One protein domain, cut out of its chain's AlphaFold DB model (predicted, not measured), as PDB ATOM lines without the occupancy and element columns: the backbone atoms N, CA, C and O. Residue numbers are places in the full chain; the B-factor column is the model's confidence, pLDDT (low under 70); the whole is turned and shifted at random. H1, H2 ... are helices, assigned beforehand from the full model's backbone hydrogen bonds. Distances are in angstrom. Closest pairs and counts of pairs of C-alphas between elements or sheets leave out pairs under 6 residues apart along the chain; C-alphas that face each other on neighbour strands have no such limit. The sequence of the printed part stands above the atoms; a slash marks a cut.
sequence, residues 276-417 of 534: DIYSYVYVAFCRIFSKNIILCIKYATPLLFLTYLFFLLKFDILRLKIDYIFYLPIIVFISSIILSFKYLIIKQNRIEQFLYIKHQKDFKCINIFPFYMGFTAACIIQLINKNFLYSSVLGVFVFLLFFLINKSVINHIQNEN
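Overview. This is residues 276 to 417 of the 534 residues of an uncharacterized protein of Caloramator quimbayensis (UniProt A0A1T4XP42). Two helical hairpins, H1 with H2 and H4 with H5, pack together into a loose four-helix bundle, with H4 at steep angles to H1 and H2; the short H3 lies at one end, and the first part of H1 touches each of the other four helices. The last part of H1 runs on beyond this body, and its residues 305 to 310 and 312 to 314 stick out, together with residues 315 to 319 of the loop that turns back to H2. The printed part has 142 residues with five named helices, in the order H1, H2, H3, H4, H5, and no named strand; the class is all helix. The whole is loose, with a radius of gyration of the C-alphas of 17.9 A, and elongated, spanning 60 by 33 by 21 A.

Along the chain. H1, residues 276 to 314, begins at C-alpha 276 (-64.287, -110.130, 170.715), is 55.7 A long and has a kink of 29 degrees near residue 296. H2, residues 324 to 345, is 32.1 A long. H3, residues 347 to 359, is 18.4 A long. H4, residues 364 to 385, is 33.3 A long and begins at C-alpha 364 (-79.138, -103.146, 159.529). H5, residues 388 to 416, is 42.0 A long and ends at C-alpha 416 (-61.468, -106.237, 164.535).

Arrangement. H1, H2, H4 and H5 form an up and down bundle, each running against the one before it in the chain. H1 is the hub, touching four helices. With residues 285 to 300 alone it touches H2 in a hairpin, opposite ways at a steep tilt of 40 degrees; the closest C-alphas, of Asn 292 and Ser 336, are 5.2 A apart. Its residues 283 to 290 alone touch H4, the same way at a steep tilt of 54 degrees, closest at the C-alphas of Arg 287 and Ile 366, 5.3 A. Its residues 276 to 283 alone touch H5, opposite ways at a shallow tilt of 34 degrees, only just short of steep, closest at the C-alphas of Ser 279 and Val 409, 5.6 A. Its residues 280 to 284 alone touch H3, closest at the C-alphas of Ala 284 and Gln 353, 5.8 A. H2 touches H4 with residues 326 to 333 alone, opposite ways at a steep tilt of 44 degrees; the closest C-alphas, of Phe 326 and Cys 379, are 5.0 A apart. H4 and H5 touch as a hairpin at a shallow tilt of 26 degrees, closest at the C-alphas of Gly 374 and Gly 395, 4.1 A. H2 and H3 touch only at the corner, and only just, with 3 pairs of C-alphas within 8 A, closest at Leu 344 and Arg 350, 5.4 A. H2 and H5 are apart. Each O i to N i+4 pair is within hydrogen-bond range in H3 and H5; H1 has 31 of 35, H2 15 of 18 and H4 14 of 18.

Size, cuts and confidence. The C-alphas farthest apart, of Asp 316 and Glu 416, are 60.5 A apart. The printed part has no cut; no link is long. The mean pLDDT of the printed part is 83.4, and residues 304 to 324 and 361 to 362 are under 70.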
ATOM      1  N   ASP A 276     -64.096-109.790 172.122       70.38
ATOM      2  CA  ASP A 276     -64.287-110.130 170.715       70.38
ATOM      3  C   ASP A 276     -65.300-111.264 170.541       70.38
ATOM      4  O   ASP A 276     -66.254-111.149 169.768       70.38
ATOM      5  N   ILE A 277     -65.164-112.338 171.328       78.06
ATOM      6  CA  ILE A 277     -66.045-113.510 171.240       78.06
ATOM      7  C   ILE A 277     -67.484-113.120 171.593       78.06
ATOM      8  O   ILE A 277     -68.425-113.470 170.875       78.06
ATOM      9  N   TYR A 278     -67.669-112.349 172.668       84.00
ATOM     10  CA  TYR A 278     -68.996-111.915 173.110       84.00
ATOM     11  C   TYR A 278     -69.682-111.016 172.081       84.00
ATOM     12  O   TYR A 278     -70.886-111.151 171.857       84.00
ATOM     13  N   SER A 279     -68.915-110.156 171.411       86.94
ATOM     14  CA  SER A 279     -69.409-109.283 170.345       86.94
ATOM     15  C   SER A 279     -69.998-110.090 169.181       86.94
ATOM     16  O   SER A 279     -71.135-109.850 168.763       86.94
ATOM     17  N   TYR A 280     -69.281-111.113 168.706       86.88
ATOM     18  CA  TYR A 280     -69.750-111.983 167.619       86.88
ATOM     19  C   TYR A 280     -70.964-112.820 168.020       86.88
ATOM     20  O   TYR A 280     -71.918-112.937 167.246       86.88
ATOM     21  N   VAL A 281     -70.955-113.380 169.232       88.81
ATOM     22  CA  VAL A 281     -72.083-114.157 169.766       88.81
ATOM     23  C   VAL A 281     -73.335-113.286 169.872       88.81
ATOM     24  O   VAL A 281     -74.411-113.704 169.436       88.81
ATOM     25  N   TYR A 282     -73.198-112.061 170.382       90.81
ATOM     26  CA  TYR A 282     -74.297-111.111 170.511       90.81
ATOM     27  C   TYR A 282     -74.919-110.753 169.156       90.81
ATOM     28  O   TYR A 282     -76.141-110.815 168.988       90.81
ATOM     29  N   VAL A 283     -74.090-110.438 168.160       90.81
ATOM     30  CA  VAL A 283     -74.556-110.088 166.812       90.81
ATOM     31  C   VAL A 283     -75.203-111.281 166.109       90.81
ATOM     32  O   VAL A 283     -76.254-111.124 165.478       90.81
ATOM     33  N   ALA A 284     -74.644-112.485 166.265       91.19
ATOM     34  CA  ALA A 284     -75.244-113.712 165.745       91.19
ATOM     35  C   ALA A 284     -76.633-113.951 166.343       91.19
ATOM     36  O   ALA A 284     -77.587-114.209 165.602       91.19
ATOM     37  N   PHE A 285     -76.767-113.793 167.661       93.44
ATOM     38  CA  PHE A 285     -78.050-113.888 168.346       93.44
ATOM     39  C   PHE A 285     -79.054-112.862 167.819       93.44
ATOM     40  O   PHE A 285     -80.141-113.250 167.394       93.44
ATOM     41  N   CYS A 286     -78.686-111.578 167.773       92.44
ATOM     42  CA  CYS A 286     -79.587-110.515 167.325       92.44
ATOM     43  C   CYS A 286     -80.075-110.741 165.892       92.44
ATOM     44  O   CYS A 286     -81.251-110.554 165.600       92.44
ATOM     45  N   ARG A 287     -79.201-111.201 164.992       91.19
ATOM     46  CA  ARG A 287     -79.580-111.492 163.608       91.19
ATOM     47  C   ARG A 287     -80.571-112.651 163.502       91.19
ATOM     48  O   ARG A 287     -81.550-112.557 162.759       91.19
ATOM     49  N   ILE A 288     -80.319-113.751 164.210       91.81
ATOM     50  CA  ILE A 288     -81.236-114.899 164.204       91.81
ATOM     51  C   ILE A 288     -82.567-114.504 164.838       91.81
ATOM     52  O   ILE A 288     -83.619-114.835 164.291       91.81
ATOM     53  N   PHE A 289     -82.522-113.740 165.930       94.06
ATOM     54  CA  PHE A 289     -83.704-113.167 166.553       94.06
ATOM     55  C   PHE A 289     -84.523-112.371 165.536       94.06
ATOM     56  O   PHE A 289     -85.712-112.633 165.387       94.06
ATOM     57  N   SER A 290     -83.897-111.487 164.756       90.75
ATOM     58  CA  SER A 290     -84.573-110.713 163.707       90.75
ATOM     59  C   SER A 290     -85.244-111.579 162.639       90.75
ATOM     60  O   SER A 290     -86.290-111.211 162.112       90.75
ATOM     61  N   LYS A 291     -84.683-112.746 162.312       88.94
ATOM     62  CA  LYS A 291     -85.318-113.691 161.382       88.94
ATOM     63  C   LYS A 291     -86.494-114.423 162.037       88.94
ATOM     64  O   LYS A 291     -87.555-114.556 161.427       88.94
ATOM     65  N   ASN A 292     -86.314-114.875 163.275       91.19
ATOM     66  CA  ASN A 292     -87.319-115.629 164.018       91.19
ATOM     67  C   ASN A 292     -88.508-114.764 164.441       91.19
ATOM     68  O   ASN A 292     -89.633-115.250 164.399       91.19
ATOM     69  N   ILE A 293     -88.292-113.488 164.771       90.31
ATOM     70  CA  ILE A 293     -89.361-112.562 165.161       90.31
ATOM     71  C   ILE A 293     -90.306-112.293 163.989       90.31
ATOM     72  O   ILE A 293     -91.518-112.379 164.160       90.31
ATOM     73  N   ILE A 294     -89.778-112.095 162.774       86.31
ATOM     74  CA  ILE A 294     -90.587-111.939 161.552       86.31
ATOM     75  C   ILE A 294     -91.433-113.194 161.311       86.31
ATOM     76  O   ILE A 294     -92.616-113.103 160.985       86.31
ATOM     77  N   LEU A 295     -90.834-114.372 161.507       84.25
ATOM     78  CA  LEU A 295     -91.527-115.646 161.363       84.25
ATOM     79  C   LEU A 295     -92.627-115.815 162.424       84.25
ATOM     80  O   LEU A 295     -93.756-116.146 162.076       84.25
ATOM     81  N   CYS A 296     -92.336-115.522 163.692       85.88
ATOM     82  CA  CYS A 296     -93.312-115.591 164.778       85.88
ATOM     83  C   CYS A 296     -94.480-114.629 164.551       85.88
ATOM     84  O   CYS A 296     -95.624-115.028 164.734       85.88
ATOM     85  N   ILE A 297     -94.224-113.405 164.081       84.12
ATOM     86  CA  ILE A 297     -95.276-112.435 163.735       84.12
ATOM     87  C   ILE A 297     -96.155-112.974 162.607       84.12
ATOM     88  O   ILE A 297     -97.378-112.938 162.718       84.12
ATOM     89  N   LYS A 298     -95.554-113.533 161.548       82.62
ATOM     90  CA  LYS A 298     -96.297-114.095 160.410       82.62
ATOM     91  C   LYS A 298     -97.317-115.156 160.839       82.62
ATOM     92  O   LYS A 298     -98.381-115.234 160.232       82.62
ATOM     93  N   TYR A 299     -97.012-115.951 161.865       79.62
ATOM     94  CA  TYR A 299     -97.915-116.988 162.376       79.62
ATOM     95  C   TYR A 299     -98.812-116.520 163.529       79.62
ATOM     96  O   TYR A 299     -99.940-116.993 163.650       79.62
ATOM     97  N   ALA A 300     -98.356-115.575 164.352       77.25
ATOM     98  CA  ALA A 300     -99.127-115.060 165.477       77.25
ATOM     99  C   ALA A 300    -100.261-114.124 165.028       77.25
ATOM    100  O   ALA A 300    -101.362-114.210 165.566       77.25
ATOM    101  N   THR A 301    -100.038-113.278 164.012       72.38
ATOM    102  CA  THR A 301    -101.040-112.309 163.521       72.38
ATOM    103  C   THR A 301    -102.331-112.972 163.011       72.38
ATOM    104  O   THR A 301    -103.409-112.555 163.436       72.38
ATOM    105  N   PRO A 302    -102.287-114.034 162.180       76.81
ATOM    106  CA  PRO A 302    -103.497-114.754 161.772       76.81
ATOM    107  C   PRO A 302    -104.205-115.458 162.937       76.81
ATOM    108  O   PRO A 302    -105.433-115.463 162.997       76.81
ATOM    109  N   LEU A 303    -103.445-116.017 163.887       71.31
ATOM    110  CA  LEU A 303    -104.000-116.681 165.071       71.31
ATOM    111  C   LEU A 303    -104.769-115.690 165.964       71.31
ATOM    112  O   LEU A 303    -105.819-116.024 166.511       71.31
ATOM    113  N   LEU A 304    -104.278-114.455 166.081       66.25
ATOM    114  CA  LEU A 304    -104.968-113.369 166.785       66.25
ATOM    115  C   LEU A 304    -106.229-112.919 166.076       66.25
ATOM    116  O   LEU A 304    -107.241-112.695 166.725       66.25
ATOM    117  N   PHE A 305    -106.174-112.788 164.754       68.19
ATOM    118  CA  PHE A 305    -107.348-112.424 163.974       68.19
ATOM    119  C   PHE A 305    -108.453-113.476 164.135       68.19
ATOM    120  O   PHE A 305    -109.610-113.131 164.363       68.19
ATOM    121  N   LEU A 306    -108.081-114.760 164.116       68.88
ATOM    122  CA  LEU A 306    -108.999-115.871 164.361       68.88
ATOM    123  C   LEU A 306    -109.527-115.886 165.797       68.88
ATOM    124  O   LEU A 306    -110.731-116.007 165.988       68.88
ATOM    125  N   THR A 307    -108.668-115.738 166.809       66.88
ATOM    126  CA  THR A 307    -109.121-115.693 168.211       66.88
ATOM    127  C   THR A 307    -110.030-114.492 168.463       66.88
ATOM    128  O   THR A 307    -111.093-114.667 169.047       66.88
ATOM    129  N   TYR A 308    -109.696-113.308 167.945       66.25
ATOM    130  CA  TYR A 308    -110.544-112.115 167.995       66.25
ATOM    131  C   TYR A 308    -111.909-112.332 167.317       66.25
ATOM    132  O   TYR A 308    -112.940-112.013 167.907       66.25
ATOM    133  N   LEU A 309    -111.940-112.941 166.125       66.56
ATOM    134  CA  LEU A 309    -113.186-113.319 165.443       66.56
ATOM    135  C   LEU A 309    -114.018-114.323 166.255       66.56
ATOM    136  O   LEU A 309    -115.229-114.162 166.374       66.56
ATOM    137  N   PHE A 310    -113.382-115.338 166.848       65.88
ATOM    138  CA  PHE A 310    -114.053-116.305 167.721       65.88
ATOM    139  C   PHE A 310    -114.639-115.647 168.978       65.88
ATOM    140  O   PHE A 310    -115.727-116.027 169.412       65.88
ATOM    141  N   PHE A 311    -113.950-114.651 169.542       63.59
ATOM    142  CA  PHE A 311    -114.439-113.874 170.681       63.59
ATOM    143  C   PHE A 311    -115.638-112.991 170.312       63.59
ATOM    144  O   PHE A 311    -116.615-112.980 171.057       63.59
ATOM    145  N   LEU A 312    -115.613-112.338 169.143       63.34
ATOM    146  CA  LEU A 312    -116.748-111.564 168.617       63.34
ATOM    147  C   LEU A 312    -118.016-112.409 168.411       63.34
ATOM    148  O   LEU A 312    -119.120-111.883 168.505       63.34
ATOM    149  N   LEU A 313    -117.872-113.708 168.128       64.81
ATOM    150  CA  LEU A 313    -118.985-114.592 167.771       64.81
ATOM    151  C   LEU A 313    -119.710-115.243 168.961       64.81
ATOM    152  O   LEU A 313    -120.790-115.794 168.752       64.81
ATOM    153  N   LYS A 314    -119.143-115.258 170.179       52.44
ATOM    154  CA  LYS A 314    -119.684-116.109 171.262       52.44
ATOM    155  C   LYS A 314    -119.757-115.533 172.676       52.44
ATOM    156  O   LYS A 314    -120.393-116.180 173.503       52.44
ATOM    157  N   PHE A 315    -119.153-114.387 172.998       54.47
ATOM    158  CA  PHE A 315    -119.072-113.954 174.400       54.47
ATOM    159  C   PHE A 315    -119.317-112.461 174.615       54.47
ATOM    160  O   PHE A 315    -118.549-111.612 174.171       54.47
ATOM    161  N   ASP A 316    -120.344-112.165 175.411       52.41
ATOM    162  CA  ASP A 316    -120.689-110.836 175.914       52.41
ATOM    163  C   ASP A 316    -119.778-110.467 177.104       52.41
ATOM    164  O   ASP A 316    -120.188-110.372 178.261       52.41
ATOM    165  N   ILE A 317    -118.469-110.376 176.844       48.69
ATOM    166  CA  ILE A 317    -117.465-110.055 177.864       48.69
ATOM    167  C   ILE A 317    -116.732-108.774 177.467       48.69
ATOM    168  O   ILE A 317    -115.556-108.771 177.112       48.69
ATOM    169  N   LEU A 318    -117.411-107.645 177.666       49.25
ATOM    170  CA  LEU A 318    -116.858-106.280 177.648       49.25
ATOM    171  C   LEU A 318    -115.728-106.036 178.685       49.25
ATOM    172  O   LEU A 318    -115.216-104.924 178.803       49.25
ATOM    173  N   ARG A 319    -115.324-107.054 179.461       46.25
ATOM    174  CA  ARG A 319    -114.362-106.960 180.576       46.25
ATOM    175  C   ARG A 319    -113.152-107.899 180.505       46.25
ATOM    176  O   ARG A 319    -112.310-107.823 181.401       46.25
ATOM    177  N   LEU A 320    -113.003-108.732 179.473       50.03
ATOM    178  CA  LEU A 320    -111.740-109.428 179.188       50.03
ATOM    179  C   LEU A 320    -110.856-108.410 178.462       50.03
ATOM    180  O   LEU A 320    -110.960-108.181 177.263       50.03
ATOM    181  N   LYS A 321    -110.115-107.679 179.296       56.88
ATOM    182  CA  LYS A 321    -109.494-106.375 179.054       56.88
ATOM    183  C   LYS A 321    -108.551-106.347 177.849       56.88
ATOM    184  O   LYS A 321    -107.845-107.311 177.568       56.88
ATOM    185  N   ILE A 322    -108.446-105.141 177.280       60.59
ATOM    186  CA  ILE A 322    -107.374-104.610 176.410       60.59
ATOM    187  C   ILE A 322    -105.969-105.135 176.787       60.59
ATOM    188  O   ILE A 322    -105.107-105.268 175.923       60.59
ATOM    189  N   ASP A 323    -105.762-105.510 178.051       65.25
ATOM    190  CA  ASP A 323    -104.573-106.166 178.599       65.25
ATOM    191  C   ASP A 323    -104.061-107.369 177.765       65.25
ATOM    192  O   ASP A 323    -102.849-107.558 177.664       65.25
ATOM    193  N   TYR A 324    -104.935-108.141 177.094       67.69
ATOM    194  CA  TYR A 324    -104.526-109.252 176.207       67.69
ATOM    195  C   TYR A 324    -103.619-108.820 175.047       67.69
ATOM    196  O   TYR A 324    -102.751-109.586 174.622       67.69
ATOM    197  N   ILE A 325    -103.770-107.582 174.567       72.75
ATOM    198  CA  ILE A 325    -102.965-107.032 173.471       72.75
ATOM    199  C   ILE A 325    -101.490-106.901 173.892       72.75
ATOM    200  O   ILE A 325    -100.605-107.059 173.054       72.75
ATOM    201  N   PHE A 326    -101.204-106.700 175.185       78.56
ATOM    202  CA  PHE A 326     -99.836-106.551 175.696       78.56
ATOM    203  C   PHE A 326     -99.123-107.889 175.960       78.56
ATOM    204  O   PHE A 326     -97.894-107.933 175.922       78.56
ATOM    205  N   TYR A 327     -99.847-108.995 176.168       81.44
ATOM    206  CA  TYR A 327     -99.230-110.323 176.336       81.44
ATOM    207  C   TYR A 327     -98.642-110.875 175.038       81.44
ATOM    208  O   TYR A 327     -97.653-111.607 175.051       81.44
ATOM    209  N   LEU A 328     -99.235-110.520 173.904       79.38
ATOM    210  CA  LEU A 328     -98.817-111.036 172.612       79.38
ATOM    211  C   LEU A 328     -97.372-110.645 172.245       79.38
ATOM    212  O   LEU A 328     -96.596-111.551 171.929       79.38
ATOM    213  N   PRO A 329     -96.976-109.354 172.273       83.81
ATOM    214  CA  PRO A 329     -95.594-108.961 172.023       83.81
ATOM    215  C   PRO A 329     -94.599-109.714 172.902       83.81
ATOM    216  O   PRO A 329     -93.559-110.142 172.411       83.81
ATOM    217  N   ILE A 330     -94.960-109.951 174.169       88.56
ATOM    218  CA  ILE A 330     -94.145-110.696 175.132       88.56
ATOM    219  C   ILE A 330     -93.987-112.159 174.691       88.56
ATOM    220  O   ILE A 330     -92.867-112.663 174.639       88.56
ATOM    221  N   ILE A 331     -95.073-112.842 174.316       87.19
ATOM    222  CA  ILE A 331     -95.024-114.241 173.855       87.19
ATOM    223  C   ILE A 331     -94.216-114.368 172.559       87.19
ATOM    224  O   ILE A 331     -93.381-115.265 172.436       87.19
ATOM    225  N   VAL A 332     -94.439-113.468 171.599       89.25
ATOM    226  CA  VAL A 332     -93.717-113.430 170.317       89.25
ATOM    227  C   VAL A 332     -92.224-113.193 170.549       89.25
ATOM    228  O   VAL A 332     -91.388-113.880 169.953       89.25
ATOM    229  N   PHE A 333     -91.882-112.291 171.468       91.88
ATOM    230  CA  PHE A 333     -90.513-112.020 171.884       91.88
ATOM    231  C   PHE A 333     -89.848-113.244 172.531       91.88
ATOM    232  O   PHE A 333     -88.810-113.700 172.049       91.88
ATOM    233  N   ILE A 334     -90.468-113.829 173.563       91.06
ATOM    234  CA  ILE A 334     -89.945-115.005 174.281       91.06
ATOM    235  C   ILE A 334     -89.781-116.196 173.331       91.06
ATOM    236  O   ILE A 334     -88.733-116.843 173.323       91.06
ATOM    237  N   SER A 335     -90.773-116.456 172.478       90.44
ATOM    238  CA  SER A 335     -90.712-117.543 171.493       90.44
ATOM    239  C   SER A 335     -89.554-117.340 170.519       90.44
ATOM    240  O   SER A 335     -88.811-118.276 170.226       90.44
ATOM    241  N   SER A 336     -89.345-116.100 170.070       93.38
ATOM    242  CA  SER A 336     -88.230-115.761 169.185       93.38
ATOM    243  C   SER A 336     -86.884-115.953 169.876       93.38
ATOM    244  O   SER A 336     -85.968-116.496 169.261       93.38
ATOM    245  N   ILE A 337     -86.761-115.587 171.157       94.19
ATOM    246  CA  ILE A 337     -85.563-115.862 171.963       94.19
ATOM    247  C   ILE A 337     -85.280-117.368 172.017       94.19
ATOM    248  O   ILE A 337     -84.177-117.792 171.670       94.19
ATOM    249  N   ILE A 338     -86.273-118.179 172.396       93.44
ATOM    250  CA  ILE A 338     -86.125-119.636 172.542       93.44
ATOM    251  C   ILE A 338     -85.700-120.278 171.216       93.44
ATOM    252  O   ILE A 338     -84.749-121.062 171.179       93.44
ATOM    253  N   LEU A 339     -86.359-119.916 170.110       92.50
ATOM    254  CA  LEU A 339     -86.005-120.407 168.776       92.50
ATOM    255  C   LEU A 339     -84.586-119.992 168.367       92.50
ATOM    256  O   LEU A 339     -83.876-120.773 167.733       92.50
ATOM    257  N   SER A 340     -84.154-118.791 168.755       93.50
ATOM    258  CA  SER A 340     -82.822-118.277 168.423       93.50
ATOM    259  C   SER A 340     -81.730-119.014 169.189       93.50
ATOM    260  O   SER A 340     -80.737-119.426 168.588       93.50
ATOM    261  N   PHE A 341     -81.946-119.288 170.479       92.00
ATOM    262  CA  PHE A 341     -81.056-120.146 171.261       92.00
ATOM    263  C   PHE A 341     -81.009-121.569 170.710       92.00
ATOM    264  O   PHE A 341     -79.921-122.085 170.469       92.00
ATOM    265  N   LYS A 342     -82.163-122.185 170.426       92.69
ATOM    266  CA  LYS A 342     -82.220-123.538 169.854       92.69
ATOM    267  C   LYS A 342     -81.448-123.633 168.537       92.69
ATOM    268  O   LYS A 342     -80.734-124.606 168.312       92.69
ATOM    269  N   TYR A 343     -81.550-122.609 167.690       91.81
ATOM    270  CA  TYR A 343     -80.798-122.541 166.441       91.81
ATOM    271  C   TYR A 343     -79.283-122.445 166.686       91.81
ATOM    272  O   TYR A 343     -78.524-123.169 166.041       91.81
ATOM    273  N   LEU A 344     -78.849-121.615 167.645       91.19
ATOM    274  CA  LEU A 344     -77.441-121.452 168.023       91.19
ATOM    275  C   LEU A 344     -76.856-122.635 168.801       91.19
ATOM    276  O   LEU A 344     -75.639-122.726 168.892       91.19
ATOM    277  N   ILE A 345     -77.643-123.564 169.344       90.75
ATOM    278  CA  ILE A 345     -77.096-124.781 169.978       90.75
ATOM    279  C   ILE A 345     -76.406-125.685 168.939       90.75
ATOM    280  O   ILE A 345     -75.419-126.355 169.251       90.75
ATOM    281  N   ILE A 346     -76.855-125.653 167.685       90.75
ATOM    282  CA  ILE A 346     -76.298-126.471 166.605       90.75
ATOM    283  C   ILE A 346     -75.014-125.817 166.068       90.75
ATOM    284  O   ILE A 346     -75.047-124.695 165.561       90.75
ATOM    285  N   LYS A 347     -73.874-126.526 166.133       91.38
ATOM    286  CA  LYS A 347     -72.556-125.996 165.714       91.38
ATOM    287  C   LYS A 347     -72.551-125.506 164.262       91.38
ATOM    288  O   LYS A 347     -72.081-124.404 164.003       91.38
ATOM    289  N   GLN A 348     -73.124-126.280 163.340       92.25
ATOM    290  CA  GLN A 348     -73.218-125.917 161.921       92.25
ATOM    291  C   GLN A 348     -73.904-124.561 161.708       92.25
ATOM    292  O   GLN A 348     -73.359-123.689 161.032       92.25
ATOM    293  N   ASN A 349     -75.042-124.349 162.371       90.81
ATOM    294  CA  ASN A 349     -75.787-123.096 162.323       90.81
ATOM    295  C   ASN A 349     -74.982-121.917 162.890       90.81
ATOM    296  O   ASN A 349     -75.019-120.825 162.325       90.81
ATOM    297  N   ARG A 350     -74.236-122.120 163.988       91.44
ATOM    298  CA  ARG A 350     -73.357-121.077 164.550       91.44
ATOM    299  C   ARG A 350     -72.284-120.649 163.557       91.44
ATOM    300  O   ARG A 350     -72.106-119.455 163.344       91.44
ATOM    301  N   ILE A 351     -71.607-121.616 162.937       92.00
ATOM    302  CA  ILE A 351     -70.532-121.357 161.969       92.00
ATOM    303  C   ILE A 351     -71.067-120.542 160.790       92.00
ATOM    304  O   ILE A 351     -70.469-119.534 160.428       92.00
ATOM    305  N   GLU A 352     -72.227-120.911 160.241       89.88
ATOM    306  CA  GLU A 352     -72.870-120.148 159.163       89.88
ATOM    307  C   GLU A 352     -73.137-118.687 159.551       89.88
ATOM    308  O   GLU A 352     -72.918-117.780 158.745       89.88
ATOM    309  N   GLN A 353     -73.596-118.436 160.783       88.94
ATOM    310  CA  GLN A 353     -73.824-117.069 161.249       88.94
ATOM    311  C   GLN A 353     -72.524-116.296 161.425       88.94
ATOM    312  O   GLN A 353     -72.439-115.160 160.963       88.94
ATOM    313  N   PHE A 354     -71.515-116.894 162.058       90.19
ATOM    314  CA  PHE A 354     -70.240-116.222 162.276       90.19
ATOM    315  C   PHE A 354     -69.531-115.911 160.957       90.19
ATOM    316  O   PHE A 354     -69.045-114.796 160.781       90.19
ATOM    317  N   LEU A 355     -69.537-116.835 159.989       89.44
ATOM    318  CA  LEU A 355     -68.929-116.597 158.678       89.44
ATOM    319  C   LEU A 355     -69.674-115.531 157.879       89.44
ATOM    320  O   LEU A 355     -69.046-114.731 157.184       89.44
ATOM    321  N   TYR A 356     -71.001-115.474 158.015       86.44
ATOM    322  CA  TYR A 356     -71.779-114.394 157.426       86.44
ATOM    323  C   TYR A 356     -71.445-113.037 158.049       86.44
ATOM    324  O   TYR A 356     -71.279-112.069 157.314       86.44
ATOM    325  N   ILE A 357     -71.336-112.962 159.381       86.88
ATOM    326  CA  ILE A 357     -70.933-111.736 160.089       86.88
ATOM    327  C   ILE A 357     -69.546-111.305 159.619       86.88
ATOM    328  O   ILE A 357     -69.355-110.140 159.295       86.88
ATOM    329  N   LYS A 358     -68.618-112.256 159.467       84.44
ATOM    330  CA  LYS A 358     -67.284-111.988 158.924       84.44
ATOM    331  C   LYS A 358     -67.330-111.414 157.500       84.44
ATOM    332  O   LYS A 358     -66.513-110.567 157.156       84.44
ATOM    333  N   HIS A 359     -68.274-111.850 156.666       80.75
ATOM    334  CA  HIS A 359     -68.386-111.395 155.277       80.75
ATOM    335  C   HIS A 359     -69.130-110.057 155.107       80.75
ATOM    336  O   HIS A 359     -68.814-109.290 154.197       80.75
ATOM    337  N   GLN A 360     -70.140-109.778 155.934       76.94
ATOM    338  CA  GLN A 360     -70.991-108.601 155.768       76.94
ATOM    339  C   GLN A 360     -70.432-107.339 156.422       76.94
ATOM    340  O   GLN A 360     -69.902-107.363 157.525       76.94
ATOM    341  N   LYS A 361     -70.643-106.205 155.745       64.25
ATOM    342  CA  LYS A 361     -70.305-104.869 156.256       64.25
ATOM    343  C   LYS A 361     -71.486-104.166 156.939       64.25
ATOM    344  O   LYS A 361     -71.266-103.354 157.833       64.25
ATOM    345  N   ASP A 362     -72.719-104.527 156.568       69.19
ATOM    346  CA  ASP A 362     -73.945-103.840 156.988       69.19
ATOM    347  C   ASP A 362     -74.866-104.731 157.828       69.19
ATOM    348  O   ASP A 362     -75.472-105.686 157.348       69.19
ATOM    349  N   PHE A 363     -75.065-104.331 159.080       77.56
ATOM    350  CA  PHE A 363     -75.823-105.067 160.093       77.56
ATOM    351  C   PHE A 363     -77.214-104.471 160.369       77.56
ATOM    352  O   PHE A 363     -77.716-104.514 161.490       77.56
ATOM    353  N   LYS A 364     -77.882-103.911 159.350       73.38
ATOM    354  CA  LYS A 364     -79.138-103.146 159.529       73.38
ATOM    355  C   LYS A 364     -80.251-103.936 160.231       73.38
ATOM    356  O   LYS A 364     -80.996-103.376 161.031       73.38
ATOM    357  N   CYS A 365     -80.340-105.243 159.980       76.06
ATOM    358  CA  CYS A 365     -81.362-106.110 160.571       76.06
ATOM    359  C   CYS A 365     -81.224-106.305 162.092       76.06
ATOM    360  O   CYS A 365     -82.190-106.709 162.732       76.06
ATOM    361  N   ILE A 366     -80.072-106.000 162.694       82.31
ATOM    362  CA  ILE A 366     -79.829-106.187 164.136       82.31
ATOM    363  C   ILE A 366     -80.529-105.118 164.986       82.31
ATOM    364  O   ILE A 366     -80.853-105.372 166.144       82.31
ATOM    365  N   ASN A 367     -80.904-103.978 164.395       85.19
ATOM    366  CA  ASN A 367     -81.692-102.937 165.071       85.19
ATOM    367  C   ASN A 367     -83.157-103.329 165.333       85.19
ATOM    368  O   ASN A 367     -83.842-102.649 166.095       85.19
ATOM    369  N   ILE A 368     -83.620-104.450 164.774       89.81
ATOM    370  CA  ILE A 368     -84.916-105.044 165.129       89.81
ATOM    371  C   ILE A 368     -84.909-105.491 166.601       89.81
ATOM    372  O   ILE A 368     -85.909-105.322 167.294       89.81
ATOM    373  N   PHE A 369     -83.785-105.998 167.117       92.50
ATOM    374  CA  PHE A 369     -83.705-106.480 168.497       92.50
ATOM    375  C   PHE A 369     -83.943-105.373 169.551       92.50
ATOM    376  O   PHE A 369     -84.851-105.549 170.365       92.50
ATOM    377  N   PRO A 370     -83.253-104.209 169.522       93.25
ATOM    378  CA  PRO A 370     -83.540-103.092 170.426       93.25
ATOM    379  C   PRO A 370     -84.997-102.637 170.406       93.25
ATOM    380  O   PRO A 370     -85.559-102.349 171.461       93.25
ATOM    381  N   PHE A 371     -85.622-102.585 169.220       93.00
ATOM    382  CA  PHE A 371     -87.029-102.203 169.091       93.00
ATOM    383  C   PHE A 371     -87.930-103.161 169.871       93.00
ATOM    384  O   PHE A 371     -88.720-102.722 170.704       93.00
ATOM    385  N   TYR A 372     -87.772-104.470 169.660       92.44
ATOM    386  CA  TYR A 372     -88.580-105.465 170.363       92.44
ATOM    387  C   TYR A 372     -88.249-105.565 171.853       92.44
ATOM    388  O   TYR A 372     -89.156-105.823 172.639       92.44
ATOM    389  N   MET A 373     -87.007-105.300 172.268       93.19
ATOM    390  CA  MET A 373     -86.657-105.168 173.686       93.19
ATOM    391  C   MET A 373     -87.412-104.011 174.344       93.19
ATOM    392  O   MET A 373     -88.074-104.212 175.361       93.19
ATOM    393  N   GLY A 374     -87.364-102.818 173.744       93.56
ATOM    394  CA  GLY A 374     -88.081-101.644 174.246       93.56
ATOM    395  C   GLY A 374     -89.599-101.837 174.243       93.56
ATOM    396  O   GLY A 374     -90.267-101.536 175.231       93.56
ATOM    397  N   PHE A 375     -90.145-102.413 173.171       92.75
ATOM    398  CA  PHE A 375     -91.576-102.686 173.050       92.75
ATOM    399  C   PHE A 375     -92.064-103.730 174.064       92.75
ATOM    400  O   PHE A 375     -93.097-103.536 174.705       92.75
ATOM    401  N   THR A 376     -91.298-104.803 174.271       92.38
ATOM    402  CA  THR A 376     -91.610-105.833 175.274       92.38
ATOM    403  C   THR A 376     -91.531-105.257 176.686       92.38
ATOM    404  O   THR A 376     -92.430-105.501 177.488       92.38
ATOM    405  N   ALA A 377     -90.515-104.439 176.984       92.75
ATOM    406  CA  ALA A 377     -90.400-103.755 178.270       92.75
ATOM    407  C   ALA A 377     -91.603-102.835 178.537       92.75
ATOM    408  O   ALA A 377     -92.186-102.896 179.619       92.75
ATOM    409  N   ALA A 378     -92.034-102.049 177.543       92.00
ATOM    410  CA  ALA A 378     -93.232-101.219 177.657       92.00
ATOM    411  C   ALA A 378     -94.493-102.057 177.933       92.00
ATOM    412  O   ALA A 378     -95.276-101.707 178.812       92.00
ATOM    413  N   CYS A 379     -94.666-103.192 177.245       90.00
ATOM    414  CA  CYS A 379     -95.804-104.092 177.465       90.00
ATOM    415  C   CYS A 379     -95.810-104.694 178.879       90.00
ATOM    416  O   CYS A 379     -96.852-104.708 179.531       90.00
ATOM    417  N   ILE A 380     -94.655-105.152 179.380       90.56
ATOM    418  CA  ILE A 380     -94.528-105.717 180.734       90.56
ATOM    419  C   ILE A 380     -94.901-104.671 181.790       90.56
ATOM    420  O   ILE A 380     -95.685-104.947 182.697       90.56
ATOM    421  N   ILE A 381     -94.376-103.452 181.666       90.25
ATOM    422  CA  ILE A 381     -94.639-102.385 182.636       90.25
ATOM    423  C   ILE A 381     -96.085-101.908 182.556       90.25
ATOM    424  O   ILE A 381     -96.684-101.628 183.593       90.25
ATOM    425  N   GLN A 382     -96.678-101.892 181.361       86.94
ATOM    426  CA  GLN A 382     -98.086-101.556 181.194       86.94
ATOM    427  C   GLN A 382     -98.996-102.568 181.899       86.94
ATOM    428  O   GLN A 382     -99.985-102.166 182.509       86.94
ATOM    429  N   LEU A 383     -98.643-103.857 181.894       85.94
ATOM    430  CA  LEU A 383     -99.371-104.887 182.640       85.94
ATOM    431  C   LEU A 383     -99.254-104.708 184.166       85.94
ATOM    432  O   LEU A 383    -100.218-104.981 184.880       85.94
ATOM    433  N   ILE A 384     -98.108-104.222 184.662       86.62
ATOM    434  CA  ILE A 384     -97.838-104.035 186.101       86.62
ATOM    435  C   ILE A 384     -98.429-102.718 186.631       86.62
ATOM    436  O   ILE A 384     -99.172-102.720 187.609       86.62
ATOM    437  N   ASN A 385     -98.089-101.586 186.007       83.38
ATOM    438  CA  ASN A 385     -98.335-100.236 186.528       83.38
ATOM    439  C   ASN A 385     -99.537 -99.540 185.858       83.38
ATOM    440  O   ASN A 385    -100.023 -98.525 186.344       83.38
ATOM    441  N   LYS A 386    -100.022-100.057 184.718       81.56
ATOM    442  CA  LYS A 386    -101.160 -99.528 183.929       81.56
ATOM    443  C   LYS A 386    -101.054 -98.064 183.479       81.56
ATOM    444  O   LYS A 386    -101.969 -97.559 182.828       81.56
ATOM    445  N   ASN A 387     -99.937 -97.394 183.754       86.25
ATOM    446  CA  ASN A 387     -99.645 -96.041 183.304       86.25
ATOM    447  C   ASN A 387     -98.948 -96.073 181.938       86.25
ATOM    448  O   ASN A 387     -97.763 -96.399 181.831       86.25
ATOM    449  N   PHE A 388     -99.689 -95.684 180.900       83.44
ATOM    450  CA  PHE A 388     -99.219 -95.716 179.515       83.44
ATOM    451  C   PHE A 388     -98.007 -94.814 179.266       83.44
ATOM    452  O   PHE A 388     -97.071 -95.209 178.565       83.44
ATOM    453  N   LEU A 389     -97.997 -93.617 179.860       87.88
ATOM    454  CA  LEU A 389     -96.934 -92.637 179.647       87.88
ATOM    455  C   LEU A 389     -95.626 -93.118 180.284       87.88
ATOM    456  O   LEU A 389     -94.585 -93.117 179.632       87.88
ATOM    457  N   TYR A 390     -95.698 -93.629 181.515       89.06
ATOM    458  CA  TYR A 390     -94.545 -94.215 182.203       89.06
ATOM    459  C   TYR A 390     -93.990 -95.445 181.463       89.06
ATOM    460  O   TYR A 390     -92.785 -95.539 181.228       89.06
ATOM    461  N   SER A 391     -94.870 -96.356 181.034       89.12
ATOM    462  CA  SER A 391     -94.491 -97.565 180.287       89.12
ATOM    463  C   SER A 391     -93.801 -97.235 178.961       89.12
ATOM    464  O   SER A 391     -92.794 -97.852 178.613       89.12
ATOM    465  N   SER A 392     -94.303 -96.224 178.245       89.25
ATOM    466  CA  SER A 392     -93.720 -95.770 176.980       89.25
ATOM    467  C   SER A 392     -92.334 -95.152 177.174       89.25
ATOM    468  O   SER A 392     -91.413 -95.483 176.430       89.25
ATOM    469  N   VAL A 393     -92.152 -94.308 178.200       93.38
ATOM    470  CA  VAL A 393     -90.847 -93.695 178.511       93.38
ATOM    471  C   VAL A 393     -89.804 -94.762 178.847       93.38
ATOM    472  O   VAL A 393     -88.694 -94.717 178.313       93.38
ATOM    473  N   LEU A 394     -90.157 -95.758 179.667       91.94
ATOM    474  CA  LEU A 394     -89.239 -96.854 179.982       91.94
ATOM    475  C   LEU A 394     -88.903 -97.687 178.736       91.94
ATOM    476  O   LEU A 394     -87.742 -98.035 178.522       91.94
ATOM    477  N   GLY A 395     -89.892 -97.973 177.884       93.44
ATOM    478  CA  GLY A 395     -89.671 -98.676 176.620       93.44
ATOM    479  C   GLY A 395     -88.693 -97.946 175.698       93.44
ATOM    480  O   GLY A 395     -87.779 -98.569 175.158       93.44
ATOM    481  N   VAL A 396     -88.825 -96.620 175.572       94.81
ATOM    482  CA  VAL A 396     -87.890 -95.776 174.807       94.81
ATOM    483  C   VAL A 396     -86.492 -95.799 175.427       94.81
ATOM    484  O   VAL A 396     -85.509 -95.931 174.701       94.81
ATOM    485  N   PHE A 397     -86.381 -95.732 176.756       96.06
ATOM    486  CA  PHE A 397     -85.091 -95.826 177.444       96.06
ATOM    487  C   PHE A 397     -84.390 -97.168 177.177       96.06
ATOM    488  O   PHE A 397     -83.219 -97.190 176.795       96.06
ATOM    489  N   VAL A 398     -85.111 -98.289 177.302       95.69
ATOM    490  CA  VAL A 398     -84.586 -99.634 177.005       95.69
ATOM    491  C   VAL A 398     -84.184 -99.753 175.534       95.69
ATOM    492  O   VAL A 398     -83.110-100.274 175.235       95.69
ATOM    493  N   PHE A 399     -84.998 -99.230 174.613       95.75
ATOM    494  CA  PHE A 399     -84.652 -99.172 173.194       95.75
ATOM    495  C   PHE A 399     -83.326 -98.435 172.967       95.75
ATOM    496  O   PHE A 399     -82.437 -98.979 172.312       95.75
ATOM    497  N   LEU A 400     -83.166 -97.232 173.530       96.06
ATOM    498  CA  LEU A 400     -81.952 -96.427 173.374       96.06
ATOM    499  C   LEU A 400     -80.722 -97.136 173.947       96.06
ATOM    500  O   LEU A 400     -79.676 -97.150 173.298       96.06
ATOM    501  N   LEU A 401     -80.850 -97.775 175.113       95.50
ATOM    502  CA  LEU A 401     -79.767 -98.541 175.729       95.50
ATOM    503  C   LEU A 401     -79.275 -99.661 174.799       95.50
ATOM    504  O   LEU A 401     -78.090 -99.720 174.469       95.50
ATOM    505  N   PHE A 402     -80.180-100.523 174.326       94.12
ATOM    506  CA  PHE A 402     -79.816-101.631 173.435       94.12
ATOM    507  C   PHE A 402     -79.371-101.156 172.050       94.12
ATOM    508  O   PHE A 402     -78.516-101.785 171.430       94.12
ATOM    509  N   PHE A 403     -79.893-100.028 171.571       94.12
ATOM    510  CA  PHE A 403     -79.437 -99.409 170.332       94.12
ATOM    511  C   PHE A 403     -77.979 -98.931 170.435       94.12
ATOM    512  O   PHE A 403     -77.187 -99.167 169.520       94.12
ATOM    513  N   LEU A 404     -77.594 -98.316 171.559       92.81
ATOM    514  CA  LEU A 404     -76.210 -97.908 171.814       92.81
ATOM    515  C   LEU A 404     -75.272 -99.115 171.950       92.81
ATOM    516  O   LEU A 404     -74.182 -99.092 171.377       92.81
ATOM    517  N   ILE A 405     -75.711-100.184 172.627       91.31
ATOM    518  CA  ILE A 405     -74.960-101.447 172.719       91.31
ATOM    519  C   ILE A 405     -74.726-102.028 171.319       91.31
ATOM    520  O   ILE A 405     -73.578-102.273 170.952       91.31
ATOM    521  N   ASN A 406     -75.780-102.170 170.507       91.56
ATOM    522  CA  ASN A 406     -75.675-102.625 169.117       91.56
ATOM    523  C   ASN A 406     -74.644-101.814 168.330       91.56
ATOM    524  O   ASN A 406     -73.786-102.387 167.662       91.56
ATOM    525  N   LYS A 407     -74.716-100.480 168.415       90.06
ATOM    526  CA  LYS A 407     -73.799 -99.584 167.705       90.06
ATOM    527  C   LYS A 407     -72.350 -99.788 168.155       90.06
ATOM    528  O   LYS A 407     -71.463 -99.868 167.311       90.06
ATOM    529  N   SER A 408     -72.118 -99.906 169.462       88.69
ATOM    530  CA  SER A 408     -70.786-100.156 170.020       88.69
ATOM    531  C   SER A 408     -70.212-101.487 169.538       88.69
ATOM    532  O   SER A 408     -69.070-101.536 169.088       88.69
ATOM    533  N   VAL A 409     -71.009-102.558 169.586       88.94
ATOM    534  CA  VAL A 409     -70.584-103.904 169.179       88.94
ATOM    535  C   VAL A 409     -70.331-103.980 167.672       88.94
ATOM    536  O   VAL A 409     -69.343-104.570 167.247       88.94
ATOM    537  N   ILE A 410     -71.180-103.360 166.848       87.44
ATOM    538  CA  ILE A 410     -70.983-103.313 165.391       87.44
ATOM    539  C   ILE A 410     -69.685-102.583 165.044       87.44
ATOM    540  O   ILE A 410     -68.905-103.099 164.246       87.44
ATOM    541  N   ASN A 411     -69.431-101.423 165.659       86.38
ATOM    542  CA  ASN A 411     -68.187-100.681 165.449       86.38
ATOM    543  C   ASN A 411     -66.965-101.517 165.853       86.38
ATOM    544  O   ASN A 411     -65.965-101.526 165.141       86.38
ATOM    545  N   HIS A 412     -67.061-102.248 166.968       85.12
ATOM    546  CA  HIS A 412     -66.007-103.153 167.426       85.12
ATOM    547  C   HIS A 412     -65.712-104.256 166.403       85.12
ATOM    548  O   HIS A 412     -64.576-104.397 165.958       85.12
ATOM    549  N   ILE A 413     -66.745-104.970 165.941       84.94
ATOM    550  CA  ILE A 413     -66.601-106.018 164.917       84.94
ATOM    551  C   ILE A 413     -66.023-105.449 163.621       84.94
ATOM    552  O   ILE A 413     -65.151-106.069 163.029       84.94
ATOM    553  N   GLN A 414     -66.477-104.277 163.168       83.31
ATOM    554  CA  GLN A 414     -65.973-103.664 161.934       83.31
ATOM    555  C   GLN A 414     -64.478-103.318 162.010       83.31
ATOM    556  O   GLN A 414     -63.798-103.403 160.987       83.31
ATOM    557  N   ASN A 415     -63.968-102.987 163.199       80.19
ATOM    558  CA  ASN A 415     -62.553-102.689 163.416       80.19
ATOM    559  C   ASN A 415     -61.695-103.962 163.550       80.19
ATOM    560  O   ASN A 415     -60.592-104.007 163.011       80.19
ATOM    561  N   GLU A 416     -62.213-105.007 164.205       74.50
ATOM    562  CA  GLU A 416     -61.468-106.237 164.535       74.50
ATOM    563  C   GLU A 416     -61.710-107.414 163.568       74.50
ATOM    564  O   GLU A 416     -61.113-108.475 163.702       74.50
ATOM    565  N   ASN A 417     -62.555-107.269 162.540       70.19
ATOM    566  CA  ASN A 417     -63.035-108.408 161.735       70.19
ATOM    567  C   ASN A 417     -61.937-109.297 161.113       70.19
ATOM    568  O   ASN A 417     -62.141-110.481 160.839       70.19
TER     569      ASN A 417